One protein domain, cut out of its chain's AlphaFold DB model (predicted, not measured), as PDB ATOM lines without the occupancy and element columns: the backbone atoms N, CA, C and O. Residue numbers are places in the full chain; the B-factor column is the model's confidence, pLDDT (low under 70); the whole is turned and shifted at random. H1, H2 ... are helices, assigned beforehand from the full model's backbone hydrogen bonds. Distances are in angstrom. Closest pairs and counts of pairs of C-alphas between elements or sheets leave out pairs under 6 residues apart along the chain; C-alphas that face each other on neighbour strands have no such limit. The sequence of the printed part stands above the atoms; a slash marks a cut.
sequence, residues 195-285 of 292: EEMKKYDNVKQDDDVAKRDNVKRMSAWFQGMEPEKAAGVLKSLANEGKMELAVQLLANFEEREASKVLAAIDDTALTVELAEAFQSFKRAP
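This is residues 195 to 285 of the 292 residues of an uncharacterized protein of Planctomyces sp. SCGC AG-212-M04 (UniProt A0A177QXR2). One long helix, H1, reaches out like a handle from a compact head made by four shorter helices, H2 to H5, and the far part of the handle, residues 195 to 211, sticks out free. In the head H3 sits in the middle, with residues 215 to 219 of H1 packed on one side of it and H5 on the other, while H2 makes a hairpin with H3 and H4 packs on residues 227 to 231 of H2. The printed part has 91 residues with five named helices, in the order H1, H2, H3, H4, H5, and no named strand; the class is all helix. The whole is only just loose, close to compact, with a radius of gyration of the C-alphas of 15.0 A, and it spans 52 by 25 by 25 A, the free arm of H1 making the length.

H1, residues 195 to 223, is the longest helix and runs 42.0 A, from C-alpha 195 at (162.132, 237.773, 303.272) to C-alpha 223 at (123.879, 230.372, 287.607). H2 is residues 227 to 239, 18.3 A long. H3, residues 243 to 251, measures 12.3 A, and H4, residues 255 to 263, measures 12.2 A. H5, residues 268 to 283, runs 22.2 A and ends with C-alpha 283 at (131.375, 251.494, 290.227).

H1 touches H3 with residues 215 to 219 alone, at a steep tilt of 64 degrees; the closest C-alphas are those of Ser 219 and Leu 249, 5.3 A apart. H3 is the hub, touching H1, H2 and H5. H3 and H5 touch at a steep tilt of 64 degrees, the closest C-alphas, of Val 247 and Phe 278, being 5.4 A apart. H2 and H3 form a helical hairpin at a shallow tilt of 30 degrees, opposite ways; H2 touches H3 with residues 234 to 238 alone, and the C-alphas of Leu 234 and Ala 246 are the closest, at 5.8 A. H2 touches H4 with residues 227 to 231 alone, about perpendicular, but only just, at 71 degrees, closest at the C-alphas of Pro 227 and Val 261, 4.8 A. H4 and H5, a helical hairpin at 22 degrees, only just touch, with 3 pairs of C-alphas within 8 A, the closest those of Leu 262 and Thr 271, 6.0 A. H1 and H5 are apart. In H1, H2, H3, H4 and H5 every O i to N i+4 pair is within hydrogen-bond range.

The C-alphas farthest apart are those of Glu 195 and Asp 266, at 51.7 A. Without residues 195 to 211 the body has 74 residues and spans 29 by 27 by 25 A. The printed part has no cut, and its four links are tight. The mean pLDDT of the printed part is 94.5; residues 284 to 285 are under 70.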
ATOM      1  N   GLU A 195     162.513 239.061 303.859       98.19
ATOM      2  CA  GLU A 195     162.132 237.773 303.272       98.19
ATOM      3  C   GLU A 195     160.834 237.228 303.872       98.19
ATOM      4  O   GLU A 195     159.989 236.728 303.132       98.19
ATOM      5  N   GLU A 196     160.636 237.356 305.183       97.75
ATOM      6  CA  GLU A 196     159.385 236.986 305.849       97.75
ATOM      7  C   GLU A 196     158.215 237.835 305.351       97.75
ATOM      8  O   GLU A 196     157.189 237.280 304.965       97.75
ATOM      9  N   MET A 197     158.389 239.155 305.243       96.62
ATOM     10  CA  MET A 197     157.379 240.044 304.658       96.62
ATOM     11  C   MET A 197     157.005 239.625 303.233       96.62
ATOM     12  O   MET A 197     155.823 239.500 302.924       96.62
ATOM     13  N   LYS A 198     157.991 239.302 302.385       97.50
ATOM     14  CA  LYS A 198     157.726 238.792 301.029       97.50
ATOM     15  C   LYS A 198     156.955 237.469 301.037       97.50
ATOM     16  O   LYS A 198     156.102 237.266 300.182       97.50
ATOM     17  N   LYS A 199     157.232 236.569 301.986       97.19
ATOM     18  CA  LYS A 199     156.474 235.315 302.133       97.19
ATOM     19  C   LYS A 199     155.022 235.590 302.520       97.19
ATOM     20  O   LYS A 199     154.133 234.992 301.925       97.19
ATOM     21  N   TYR A 200     154.774 236.505 303.455       95.94
ATOM     22  CA  TYR A 200     153.411 236.902 303.823       95.94
ATOM     23  C   TYR A 200     152.657 237.554 302.664       95.94
ATOM     24  O   TYR A 200     151.480 237.260 302.471       95.94
ATOM     25  N   ASP A 201     153.322 238.401 301.877       95.38
ATOM     26  CA  ASP A 201     152.714 239.023 300.700       95.38
ATOM     27  C   ASP A 201     152.360 237.981 299.631       95.38
ATOM     28  O   ASP A 201     151.262 238.033 299.078       95.38
ATOM     29  N   ASN A 202     153.233 236.998 299.391       95.94
ATOM     30  CA  ASN A 202     152.948 235.895 298.470       95.94
ATOM     31  C   ASN A 202     151.769 235.037 298.956       95.94
ATOM     32  O   ASN A 202     150.855 234.780 298.183       95.94
ATOM     33  N   VAL A 203     151.732 234.665 300.244       96.06
ATOM     34  CA  VAL A 203     150.612 233.894 300.817       96.06
ATOM     35  C   VAL A 203     149.295 234.664 300.706       96.06
ATOM     36  O   VAL A 203     148.283 234.090 300.323       96.06
ATOM     37  N   LYS A 204     149.296 235.979 300.968       94.25
ATOM     38  CA  LYS A 204     148.102 236.816 300.774       94.25
ATOM     39  C   LYS A 204     147.653 236.858 299.316       94.25
ATOM     40  O   LYS A 204     146.456 236.788 299.056       94.25
ATOM     41  N   GLN A 205     148.590 236.976 298.374       94.25
ATOM     42  CA  GLN A 205     148.265 236.939 296.948       94.25
ATOM     43  C   GLN A 205     147.662 235.589 296.547       94.25
ATOM     44  O   GLN A 205     146.647 235.576 295.849       94.25
ATOM     45  N   ASP A 206     148.226 234.479 297.023       94.12
ATOM     46  CA  ASP A 206     147.717 233.132 296.757       94.12
ATOM     47  C   ASP A 206     146.318 232.926 297.362       94.12
ATOM     48  O   ASP A 206     145.419 232.425 296.682       94.12
ATOM     49  N   ASP A 207     146.088 233.389 298.595       94.31
ATOM     50  CA  ASP A 207     144.777 233.351 299.252       94.31
ATOM     51  C   ASP A 207     143.735 234.188 298.499       94.31
ATOM     52  O   ASP A 207     142.584 233.772 298.348       94.31
ATOM     53  N   ASP A 208     144.112 235.367 298.002       92.25
ATOM     54  CA  ASP A 208     143.220 236.227 297.224       92.25
ATOM     55  C   ASP A 208     142.881 235.611 295.860       92.25
ATOM     56  O   ASP A 208     141.735 235.708 295.404       92.25
ATOM     57  N   VAL A 209     143.840 234.943 295.211       93.94
ATOM     58  CA  VAL A 209     143.601 234.175 293.978       93.94
ATOM     59  C   VAL A 209     142.671 232.993 294.262       93.94
ATOM     60  O   VAL A 209     141.661 232.840 293.574       93.94
ATOM     61  N   ALA A 210     142.924 232.224 295.324       94.44
ATOM     62  CA  ALA A 210     142.089 231.093 295.719       94.44
ATOM     63  C   ALA A 210     140.655 231.520 296.078       94.44
ATOM     64  O   ALA A 210     139.691 230.864 295.673       94.44
ATOM     65  N   LYS A 211     140.485 232.645 296.785       92.06
ATOM     66  CA  LYS A 211     139.166 233.230 297.078       92.06
ATOM     67  C   LYS A 211     138.441 233.626 295.799       92.06
ATOM     68  O   LYS A 211     137.274 233.278 295.650       92.06
ATOM     69  N   ARG A 212     139.111 234.303 294.859       92.44
ATOM     70  CA  ARG A 212     138.510 234.675 293.563       92.44
ATOM     71  C   ARG A 212     138.070 233.449 292.767       92.44
ATOM     72  O   ARG A 212     136.959 233.448 292.239       92.44
ATOM     73  N   ASP A 213     138.888 232.403 292.729       95.31
ATOM     74  CA  ASP A 213     138.549 231.155 292.045       95.31
ATOM     75  C   ASP A 213     137.381 230.427 292.716       95.31
ATOM     76  O   ASP A 213     136.494 229.921 292.025       95.31
ATOM     77  N   ASN A 214     137.326 230.405 294.050       94.25
ATOM     78  CA  ASN A 214     136.209 229.815 294.783       94.25
ATOM     79  C   ASN A 214     134.905 230.592 294.540       94.25
ATOM     80  O   ASN A 214     133.896 229.994 294.174       94.25
ATOM     81  N   VAL A 215     134.939 231.927 294.622       94.38
ATOM     82  CA  VAL A 215     133.785 232.785 294.299       94.38
ATOM     83  C   VAL A 215     133.323 232.556 292.859       94.38
ATOM     84  O   VAL A 215     132.123 232.470 292.622       94.38
ATOM     85  N   LYS A 216     134.245 232.394 291.900       95.31
ATOM     86  CA  LYS A 216     133.910 232.106 290.498       95.31
ATOM     87  C   LYS A 216     133.240 230.737 290.318       95.31
ATOM     88  O   LYS A 216     132.308 230.606 289.526       95.31
ATOM     89  N   ARG A 217     133.689 229.709 291.048       95.56
ATOM     90  CA  ARG A 217     133.045 228.381 291.045       95.56
ATOM     91  C   ARG A 217     131.665 228.429 291.688       95.56
ATOM     92  O   ARG A 217     130.725 227.878 291.125       95.56
ATOM     93  N   MET A 218     131.539 229.113 292.825       93.50
ATOM     94  CA  MET A 218     130.253 229.325 293.481       93.50
ATOM     95  C   MET A 218     129.298 230.079 292.555       93.50
ATOM     96  O   MET A 218     128.172 229.633 292.378       93.50
ATOM     97  N   SER A 219     129.741 231.155 291.894       93.94
ATOM     98  CA  SER A 219     128.875 231.906 290.983       93.94
ATOM     99  C   SER A 219     128.411 231.059 289.802       93.94
ATOM    100  O   SER A 219     127.228 231.082 289.486       93.94
ATOM    101  N   ALA A 220     129.295 230.256 289.200       95.69
ATOM    102  CA  ALA A 220     128.915 229.335 288.128       95.69
ATOM    103  C   ALA A 220     127.907 228.269 288.598       95.69
ATOM    104  O   ALA A 220     126.980 227.927 287.870       95.69
ATOM    105  N   TRP A 221     128.053 227.767 289.830       95.56
ATOM    106  CA  TRP A 221     127.087 226.845 290.430       95.56
ATOM    107  C   TRP A 221     125.721 227.507 290.653       95.56
ATOM    108  O   TRP A 221     124.695 226.917 290.324       95.56
ATOM    109  N   PHE A 222     125.701 228.752 291.137       95.06
ATOM    110  CA  PHE A 222     124.464 229.506 291.327       95.06
ATOM    111  C   PHE A 222     123.742 229.845 290.017       95.06
ATOM    112  O   PHE A 222     122.515 229.827 290.001       95.06
ATOM    113  N   GLN A 223     124.470 230.124 288.930       94.31
ATOM    114  CA  GLN A 223     123.879 230.372 287.607       94.31
ATOM    115  C   GLN A 223     123.103 229.160 287.074       94.31
ATOM    116  O   GLN A 223     122.113 229.314 286.367       94.31
ATOM    117  N   GLY A 224     123.517 227.943 287.442       94.69
ATOM    118  CA  GLY A 224     122.791 226.715 287.106       94.69
ATOM    119  C   GLY A 224     121.559 226.446 287.976       94.69
ATOM    120  O   GLY A 224     120.854 225.465 287.736       94.69
ATOM    121  N   MET A 225     121.307 227.266 289.000       96.62
ATOM    122  CA  MET A 225     120.231 227.068 289.966       96.62
ATOM    123  C   MET A 225     119.030 227.973 289.656       96.62
ATOM    124  O   MET A 225     119.167 229.050 289.080       96.62
ATOM    125  N   GLU A 226     117.825 227.548 290.045       97.12
ATOM    126  CA  GLU A 226     116.621 228.372 289.879       97.12
ATOM    127  C   GLU A 226     116.738 229.695 290.660       97.12
ATOM    128  O   GLU A 226     117.230 229.696 291.797       97.12
ATOM    129  N   PRO A 227     116.253 230.818 290.095       96.94
ATOM    130  CA  PRO A 227     116.464 232.149 290.662       96.94
ATOM    131  C   PRO A 227     115.857 232.314 292.061       96.94
ATOM    132  O   PRO A 227     116.444 232.991 292.901       96.94
ATOM    133  N   GLU A 228     114.741 231.640 292.348       96.69
ATOM    134  CA  GLU A 228     114.093 231.638 293.669       96.69
ATOM    135  C   GLU A 228     114.957 230.949 294.737       96.69
ATOM    136  O   GLU A 228     115.110 231.440 295.856       96.69
ATOM    137  N   LYS A 229     115.603 229.831 294.384       97.06
ATOM    138  CA  LYS A 229     116.515 229.125 295.295       97.06
ATOM    139  C   LYS A 229     117.788 229.935 295.524       97.06
ATOM    140  O   LYS A 229     118.272 230.002 296.651       97.06
ATOM    141  N   ALA A 230     118.321 230.561 294.473       96.56
ATOM    142  CA  ALA A 230     119.502 231.415 294.578       96.56
ATOM    143  C   ALA A 230     119.232 232.622 295.493       96.56
ATOM    144  O   ALA A 230     120.056 232.929 296.356       96.56
ATOM    145  N   ALA A 231     118.051 233.235 295.369       97.00
ATOM    146  CA  ALA A 231     117.580 234.305 296.245       97.00
ATOM    147  C   ALA A 231     117.521 233.863 297.717       97.00
ATOM    148  O   ALA A 231     118.013 234.575 298.595       97.00
ATOM    149  N   GLY A 232     117.014 232.655 297.988       97.00
ATOM    150  CA  GLY A 232     116.987 232.078 299.334       97.00
ATOM    151  C   GLY A 232     118.374 231.963 299.980       97.00
ATOM    152  O   GLY A 232     118.543 232.327 301.145       97.00
ATOM    153  N   VAL A 233     119.387 231.523 299.226       96.19
ATOM    154  CA  VAL A 233     120.761 231.391 299.749       96.19
ATOM    155  C   VAL A 233     121.470 232.747 299.867       96.19
ATOM    156  O   VAL A 233     122.247 232.959 300.797       96.19
ATOM    157  N   LEU A 234     121.207 233.704 298.971       95.44
ATOM    158  CA  LEU A 234     121.730 235.068 299.128       95.44
ATOM    159  C   LEU A 234     121.156 235.741 300.378       95.44
ATOM    160  O   LEU A 234     121.896 236.399 301.108       95.44
ATOM    161  N   LYS A 235     119.872 235.508 300.676       96.06
ATOM    162  CA  LYS A 235     119.238 235.969 301.914       96.06
ATOM    163  C   LYS A 235     119.901 235.352 303.147       96.06
ATOM    164  O   LYS A 235     120.180 236.074 304.101       96.06
ATOM    165  N   SER A 236     120.211 234.052 303.135       96.50
ATOM    166  CA  SER A 236     120.924 233.428 304.259       96.50
ATOM    167  C   SER A 236     122.349 233.970 304.415       96.50
ATOM    168  O   SER A 236     122.750 234.273 305.533       96.50
ATOM    169  N   LEU A 237     123.089 234.182 303.321       95.81
ATOM    170  CA  LEU A 237     124.429 234.785 303.366       95.81
ATOM    171  C   LEU A 237     124.417 236.216 303.916       95.81
ATOM    172  O   LEU A 237     125.295 236.576 304.699       95.81
ATOM    173  N   ALA A 238     123.425 237.019 303.530       96.12
ATOM    174  CA  ALA A 238     123.245 238.366 304.056       96.12
ATOM    175  C   ALA A 238     122.916 238.342 305.558       96.12
ATOM    176  O   ALA A 238     123.556 239.051 306.331       96.12
ATOM    177  N   ASN A 239     122.016 237.454 305.991       96.31
ATOM    178  CA  ASN A 239     121.670 237.280 307.406       96.31
ATOM    179  C   ASN A 239     122.847 236.765 308.256       96.31
ATOM    180  O   ASN A 239     122.942 237.089 309.436       96.31
ATOM    181  N   GLU A 240     123.762 235.990 307.670       96.75
ATOM    182  CA  GLU A 240     125.015 235.558 308.306       96.75
ATOM    183  C   GLU A 240     126.085 236.669 308.374       96.75
ATOM    184  O   GLU A 240     127.180 236.437 308.886       96.75
ATOM    185  N   GLY A 241     125.810 237.863 307.839       95.19
ATOM    186  CA  GLY A 241     126.755 238.980 307.783       95.19
ATOM    187  C   GLY A 241     127.773 238.889 306.641       95.19
ATOM    188  O   GLY A 241     128.678 239.716 306.553       95.19
ATOM    189  N   LYS A 242     127.638 237.925 305.721       96.44
ATOM    190  CA  LYS A 242     128.508 237.755 304.542       96.44
ATOM    191  C   LYS A 242     127.973 238.527 303.334       96.44
ATOM    192  O   LYS A 242     127.948 238.017 302.212       96.44
ATOM    193  N   MET A 243     127.551 239.768 303.562       95.56
ATOM    194  CA  MET A 243     126.958 240.613 302.525       95.56
ATOM    195  C   MET A 243     127.943 240.896 301.382       95.56
ATOM    196  O   MET A 243     127.565 240.838 300.217       95.56
ATOM    197  N   GLU A 244     129.228 241.094 301.693       94.25
ATOM    198  CA  GLU A 244     130.276 241.285 300.682       94.25
ATOM    199  C   GLU A 244     130.406 240.081 299.739       94.25
ATOM    200  O   GLU A 244     130.517 240.259 298.527       94.25
ATOM    201  N   LEU A 245     130.325 238.853 300.267       94.94
ATOM    202  CA  LEU A 245     130.386 237.631 299.460       94.94
ATOM    203  C   LEU A 245     129.158 237.506 298.549       94.94
ATOM    204  O   LEU A 245     129.294 237.149 297.380       94.94
ATOM    205  N   ALA A 246     127.970 237.826 299.071       96.06
ATOM    206  CA  ALA A 246     126.726 237.839 298.302       96.06
ATOM    207  C   ALA A 246     126.797 238.845 297.137       96.06
ATOM    208  O   ALA A 246     126.448 238.517 296.003       96.06
ATOM    209  N   VAL A 247     127.333 240.041 297.393       95.62
ATOM    210  CA  VAL A 247     127.564 241.075 296.375       95.62
ATOM    211  C   VAL A 247     128.607 240.627 295.348       95.62
ATOM    212  O   VAL A 247     128.416 240.823 294.149       95.62
ATOM    213  N   GLN A 248     129.689 239.984 295.789       94.50
ATOM    214  CA  GLN A 248     130.742 239.488 294.903       94.50
ATOM    215  C   GLN A 248     130.253 238.340 294.001       94.50
ATOM    216  O   GLN A 248     130.652 238.261 292.839       94.50
ATOM    217  N   LEU A 249     129.355 237.487 294.504       95.00
ATOM    218  CA  LEU A 249     128.667 236.454 293.722       95.00
ATOM    219  C   LEU A 249     127.755 237.073 292.660       95.00
ATOM    220  O   LEU A 249     127.877 236.720 291.487       95.00
ATOM    221  N   LEU A 250     126.908 238.033 293.051       94.69
ATOM    222  CA  LEU A 250     126.046 238.787 292.131       94.69
ATOM    223  C   LEU A 250     126.856 239.522 291.055       94.69
ATOM    224  O   LEU A 250     126.414 239.624 289.915       94.69
ATOM    225  N   ALA A 251     128.065 239.987 291.379       94.75
ATOM    226  CA  ALA A 251     128.925 240.668 290.417       94.75
ATOM    227  C   ALA A 251     129.504 239.785 289.316       94.75
ATOM    228  O   ALA A 251     129.836 240.302 288.249       94.75
ATOM    229  N   ASN A 252     129.568 238.475 289.541       94.88
ATOM    230  CA  ASN A 252     129.935 237.515 288.506       94.88
ATOM    231  C   ASN A 252     128.731 237.049 287.669       94.88
ATOM    232  O   ASN A 252     128.931 236.306 286.709       94.88
ATOM    233  N   PHE A 253     127.498 237.446 288.008       94.62
ATOM    234  CA  PHE A 253     126.313 237.080 287.232       94.62
ATOM    235  C   PHE A 253     126.134 237.988 286.020       94.62
ATOM    236  O   PHE A 253     126.544 239.152 286.006       94.62
ATOM    237  N   GLU A 254     125.443 237.470 285.006       94.56
ATOM    238  CA  GLU A 254     124.907 238.331 283.964       94.56
ATOM    239  C   GLU A 254     123.858 239.271 284.573       94.56
ATOM    240  O   GLU A 254     123.039 238.863 285.398       94.56
ATOM    241  N   GLU A 255     123.841 240.539 284.152       92.75
ATOM    242  CA  GLU A 255     122.939 241.559 284.720       92.75
ATOM    243  C   GLU A 255     121.463 241.128 284.683       92.75
ATOM    244  O   GLU A 255     120.683 241.452 285.581       92.75
ATOM    245  N   ARG A 256     121.089 240.350 283.660       95.38
ATOM    246  CA  ARG A 256     119.738 239.803 283.491       95.38
ATOM    247  C   ARG A 256     119.393 238.768 284.561       95.38
ATOM    248  O   ARG A 256     118.257 238.745 285.022       95.38
ATOM    249  N   GLU A 257     120.341 237.922 284.948       95.00
ATOM    250  CA  GLU A 257     120.147 236.892 285.973       95.00
ATOM    251  C   GLU A 257     120.180 237.495 287.371       95.00
ATOM    252  O   GLU A 257     119.275 237.236 288.159       95.00
ATOM    253  N   ALA A 258     121.145 238.379 287.644       95.94
ATOM    254  CA  ALA A 258     121.210 239.124 288.899       95.94
ATOM    255  C   ALA A 258     119.887 239.854 289.185       95.94
ATOM    256  O   ALA A 258     119.361 239.777 290.292       95.94
ATOM    257  N   SER A 259     119.294 240.486 288.166       95.88
ATOM    258  CA  SER A 259     118.000 241.172 288.293       95.88
ATOM    259  C   SER A 259     116.844 240.215 288.606       95.88
ATOM    260  O   SER A 259     115.997 240.539 289.433       95.88
ATOM    261  N   LYS A 260     116.806 239.027 287.982       97.06
ATOM    262  CA  LYS A 260     115.786 237.999 288.271       97.06
ATOM    263  C   LYS A 260     115.905 237.468 289.697       97.06
ATOM    264  O   LYS A 260     114.891 237.270 290.352       97.06
ATOM    265  N   VAL A 261     117.133 237.252 290.168       96.50
ATOM    266  CA  VAL A 261     117.399 236.772 291.528       96.50
ATOM    267  C   VAL A 261     117.028 237.837 292.560       96.50
ATOM    268  O   VAL A 261     116.354 237.517 293.529       96.50
ATOM    269  N   LEU A 262     117.380 239.107 292.330       95.75
ATOM    270  CA  LEU A 262     116.971 240.215 293.204       95.75
ATOM    271  C   LEU A 262     115.444 240.392 293.244       95.75
ATOM    272  O   LEU A 262     114.894 240.660 294.305       95.75
ATOM    273  N   ALA A 263     114.750 240.199 292.117       96.88
ATOM    274  CA  ALA A 263     113.287 240.255 292.062       96.88
ATOM    275  C   ALA A 263     112.598 239.102 292.815       96.88
ATOM    276  O   ALA A 263     111.442 239.243 293.201       96.88
ATOM    277  N   ALA A 264     113.295 237.981 293.019       97.06
ATOM    278  CA  ALA A 264     112.794 236.822 293.755       97.06
ATOM    279  C   ALA A 264     113.048 236.902 295.276       97.06
ATOM    280  O   ALA A 264     112.679 235.985 296.005       97.06
ATOM    281  N   ILE A 265     113.694 237.965 295.775       96.00
ATOM    282  CA  ILE A 265     113.866 238.203 297.214       96.00
ATOM    283  C   ILE A 265     112.638 238.961 297.736       96.00
ATOM    284  O   ILE A 265     112.434 240.126 297.403       96.00
ATOM    285  N   ASP A 266     111.861 238.323 298.614       95.88
ATOM    286  CA  ASP A 266     110.645 238.915 299.202       95.88
ATOM    287  C   ASP A 266     110.920 240.138 300.101       95.88
ATOM    288  O   ASP A 266     110.037 240.958 300.355       95.88
ATOM    289  N   ASP A 267     112.143 240.255 300.625       96.38
ATOM    290  CA  ASP A 267     112.536 241.325 301.541       96.38
ATOM    291  C   ASP A 267     113.062 242.550 300.783       96.38
ATOM    292  O   ASP A 267     114.240 242.644 300.440       96.38
ATOM    293  N   THR A 268     112.165 243.506 300.543       95.12
ATOM    294  CA  THR A 268     112.470 244.741 299.805       95.12
ATOM    295  C   THR A 268     113.623 245.556 300.396       95.12
ATOM    296  O   THR A 268     114.354 246.181 299.630       95.12
ATOM    297  N   ALA A 269     113.823 245.540 301.719       96.00
ATOM    298  CA  ALA A 269     114.900 246.299 302.352       96.00
ATOM    299  C   ALA A 269     116.261 245.689 302.000       96.00
ATOM    300  O   ALA A 269     117.142 246.373 301.480       96.00
ATOM    301  N   LEU A 270     116.384 244.372 302.173       95.06
ATOM    302  CA  LEU A 270     117.597 243.620 301.863       95.06
ATOM    303  C   LEU A 270     117.937 243.674 300.365       95.06
ATOM    304  O   LEU A 270     119.108 243.765 299.992       95.06
ATOM    305  N   THR A 271     116.926 243.676 299.493       96.00
ATOM    306  CA  THR A 271     117.116 243.821 298.043       96.00
ATOM    307  C   THR A 271     117.682 245.190 297.668       96.00
ATOM    308  O   THR A 271     118.569 245.260 296.817       96.00
ATOM    309  N   VAL A 272     117.209 246.275 298.295       96.25
ATOM    310  CA  VAL A 272     117.746 247.627 298.066       96.25
ATOM    311  C   VAL A 272     119.195 247.708 298.534       96.25
ATOM    312  O   VAL A 272     120.045 248.158 297.768       96.25
ATOM    313  N   GLU A 273     119.508 247.195 299.727       95.81
ATOM    314  CA  GLU A 273     120.881 247.201 300.243       95.81
ATOM    315  C   GLU A 273     121.833 246.378 299.356       95.81
ATOM    316  O   GLU A 273     122.928 246.840 299.024       95.81
ATOM    317  N   LEU A 274     121.421 245.186 298.903       94.94
ATOM    318  CA  LEU A 274     122.206 244.379 297.961       94.94
ATOM    319  C   LEU A 274     122.373 245.071 296.606       94.94
ATOM    320  O   LEU A 274     123.453 245.004 296.024       94.94
ATOM    321  N   ALA A 275     121.337 245.739 296.093       95.19
ATOM    322  CA  ALA A 275     121.404 246.454 294.824       95.19
ATOM    323  C   ALA A 275     122.338 247.672 294.904       95.19
ATOM    324  O   ALA A 275     123.135 247.896 293.989       95.19
ATOM    325  N   GLU A 276     122.290 248.433 295.997       95.44
ATOM    326  CA  GLU A 276     123.194 249.558 296.247       95.44
ATOM    327  C   GLU A 276     124.641 249.087 296.425       95.44
ATOM    328  O   GLU A 276     125.550 249.635 295.791       95.44
ATOM    329  N   ALA A 277     124.866 248.034 297.216       94.56
ATOM    330  CA  ALA A 277     126.186 247.441 297.410       94.56
ATOM    331  C   ALA A 277     126.743 246.832 296.111       94.56
ATOM    332  O   ALA A 277     127.925 246.971 295.801       94.56
ATOM    333  N   PHE A 278     125.889 246.222 295.289       94.06
ATOM    334  CA  PHE A 278     126.265 245.734 293.968       94.06
ATOM    335  C   PHE A 278     126.653 246.871 293.017       94.06
ATOM    336  O   PHE A 278     127.684 246.798 292.341       94.06
ATOM    337  N   GLN A 279     125.882 247.962 292.990       92.38
ATOM    338  CA  GLN A 279     126.225 249.136 292.190       92.38
ATOM    339  C   GLN A 279     127.517 249.806 292.665       92.38
ATOM    340  O   GLN A 279     128.310 250.240 291.826       92.38
ATOM    341  N   SER A 280     127.755 249.888 293.976       92.06
ATOM    342  CA  SER A 280     128.986 250.465 294.524       92.06
ATOM    343  C   SER A 280     130.203 249.599 294.189       92.06
ATOM    344  O   SER A 280     131.198 250.130 293.692       92.06
ATOM    345  N   PHE A 281     130.091 248.271 294.309       90.88
ATOM    346  CA  PHE A 281     131.129 247.319 293.909       90.88
ATOM    347  C   PHE A 281     131.452 247.418 292.410       90.88
ATOM    348  O   PHE A 281     132.620 247.452 292.020       90.88
ATOM    349  N   LYS A 282     130.432 247.558 291.551       88.12
ATOM    350  CA  LYS A 282     130.610 247.694 290.095       88.12
ATOM    351  C   LYS A 282     131.120 249.075 289.664       88.12
ATOM    352  O   LYS A 282     131.787 249.179 288.637       88.12
ATOM    353  N   ARG A 283     130.833 250.135 290.433       85.12
ATOM    354  CA  ARG A 283     131.375 251.494 290.227       85.12
ATOM    355  C   ARG A 283     132.802 251.664 290.760       85.12
ATOM    356  O   ARG A 283     133.484 252.592 290.331       85.12
ATOM    357  N   ALA A 284     133.277 250.775 291.633       69.69
ATOM    358  CA  ALA A 284     134.606 250.857 292.236       69.69
ATOM    359  C   ALA A 284     135.842 250.559 291.341       69.69
ATOM    360  O   ALA A 284     136.951 250.817 291.818       69.69
ATOM    361  N   PRO A 285     135.796 250.082 290.075       56.47
ATOM    362  CA  PRO A 285     137.034 249.763 289.378       56.47
ATOM    363  C   PRO A 285     137.537 250.959 288.557       56.47
ATOM    364  O   PRO A 285     136.910 251.329 287.566       56.47
TER     365      PRO A 285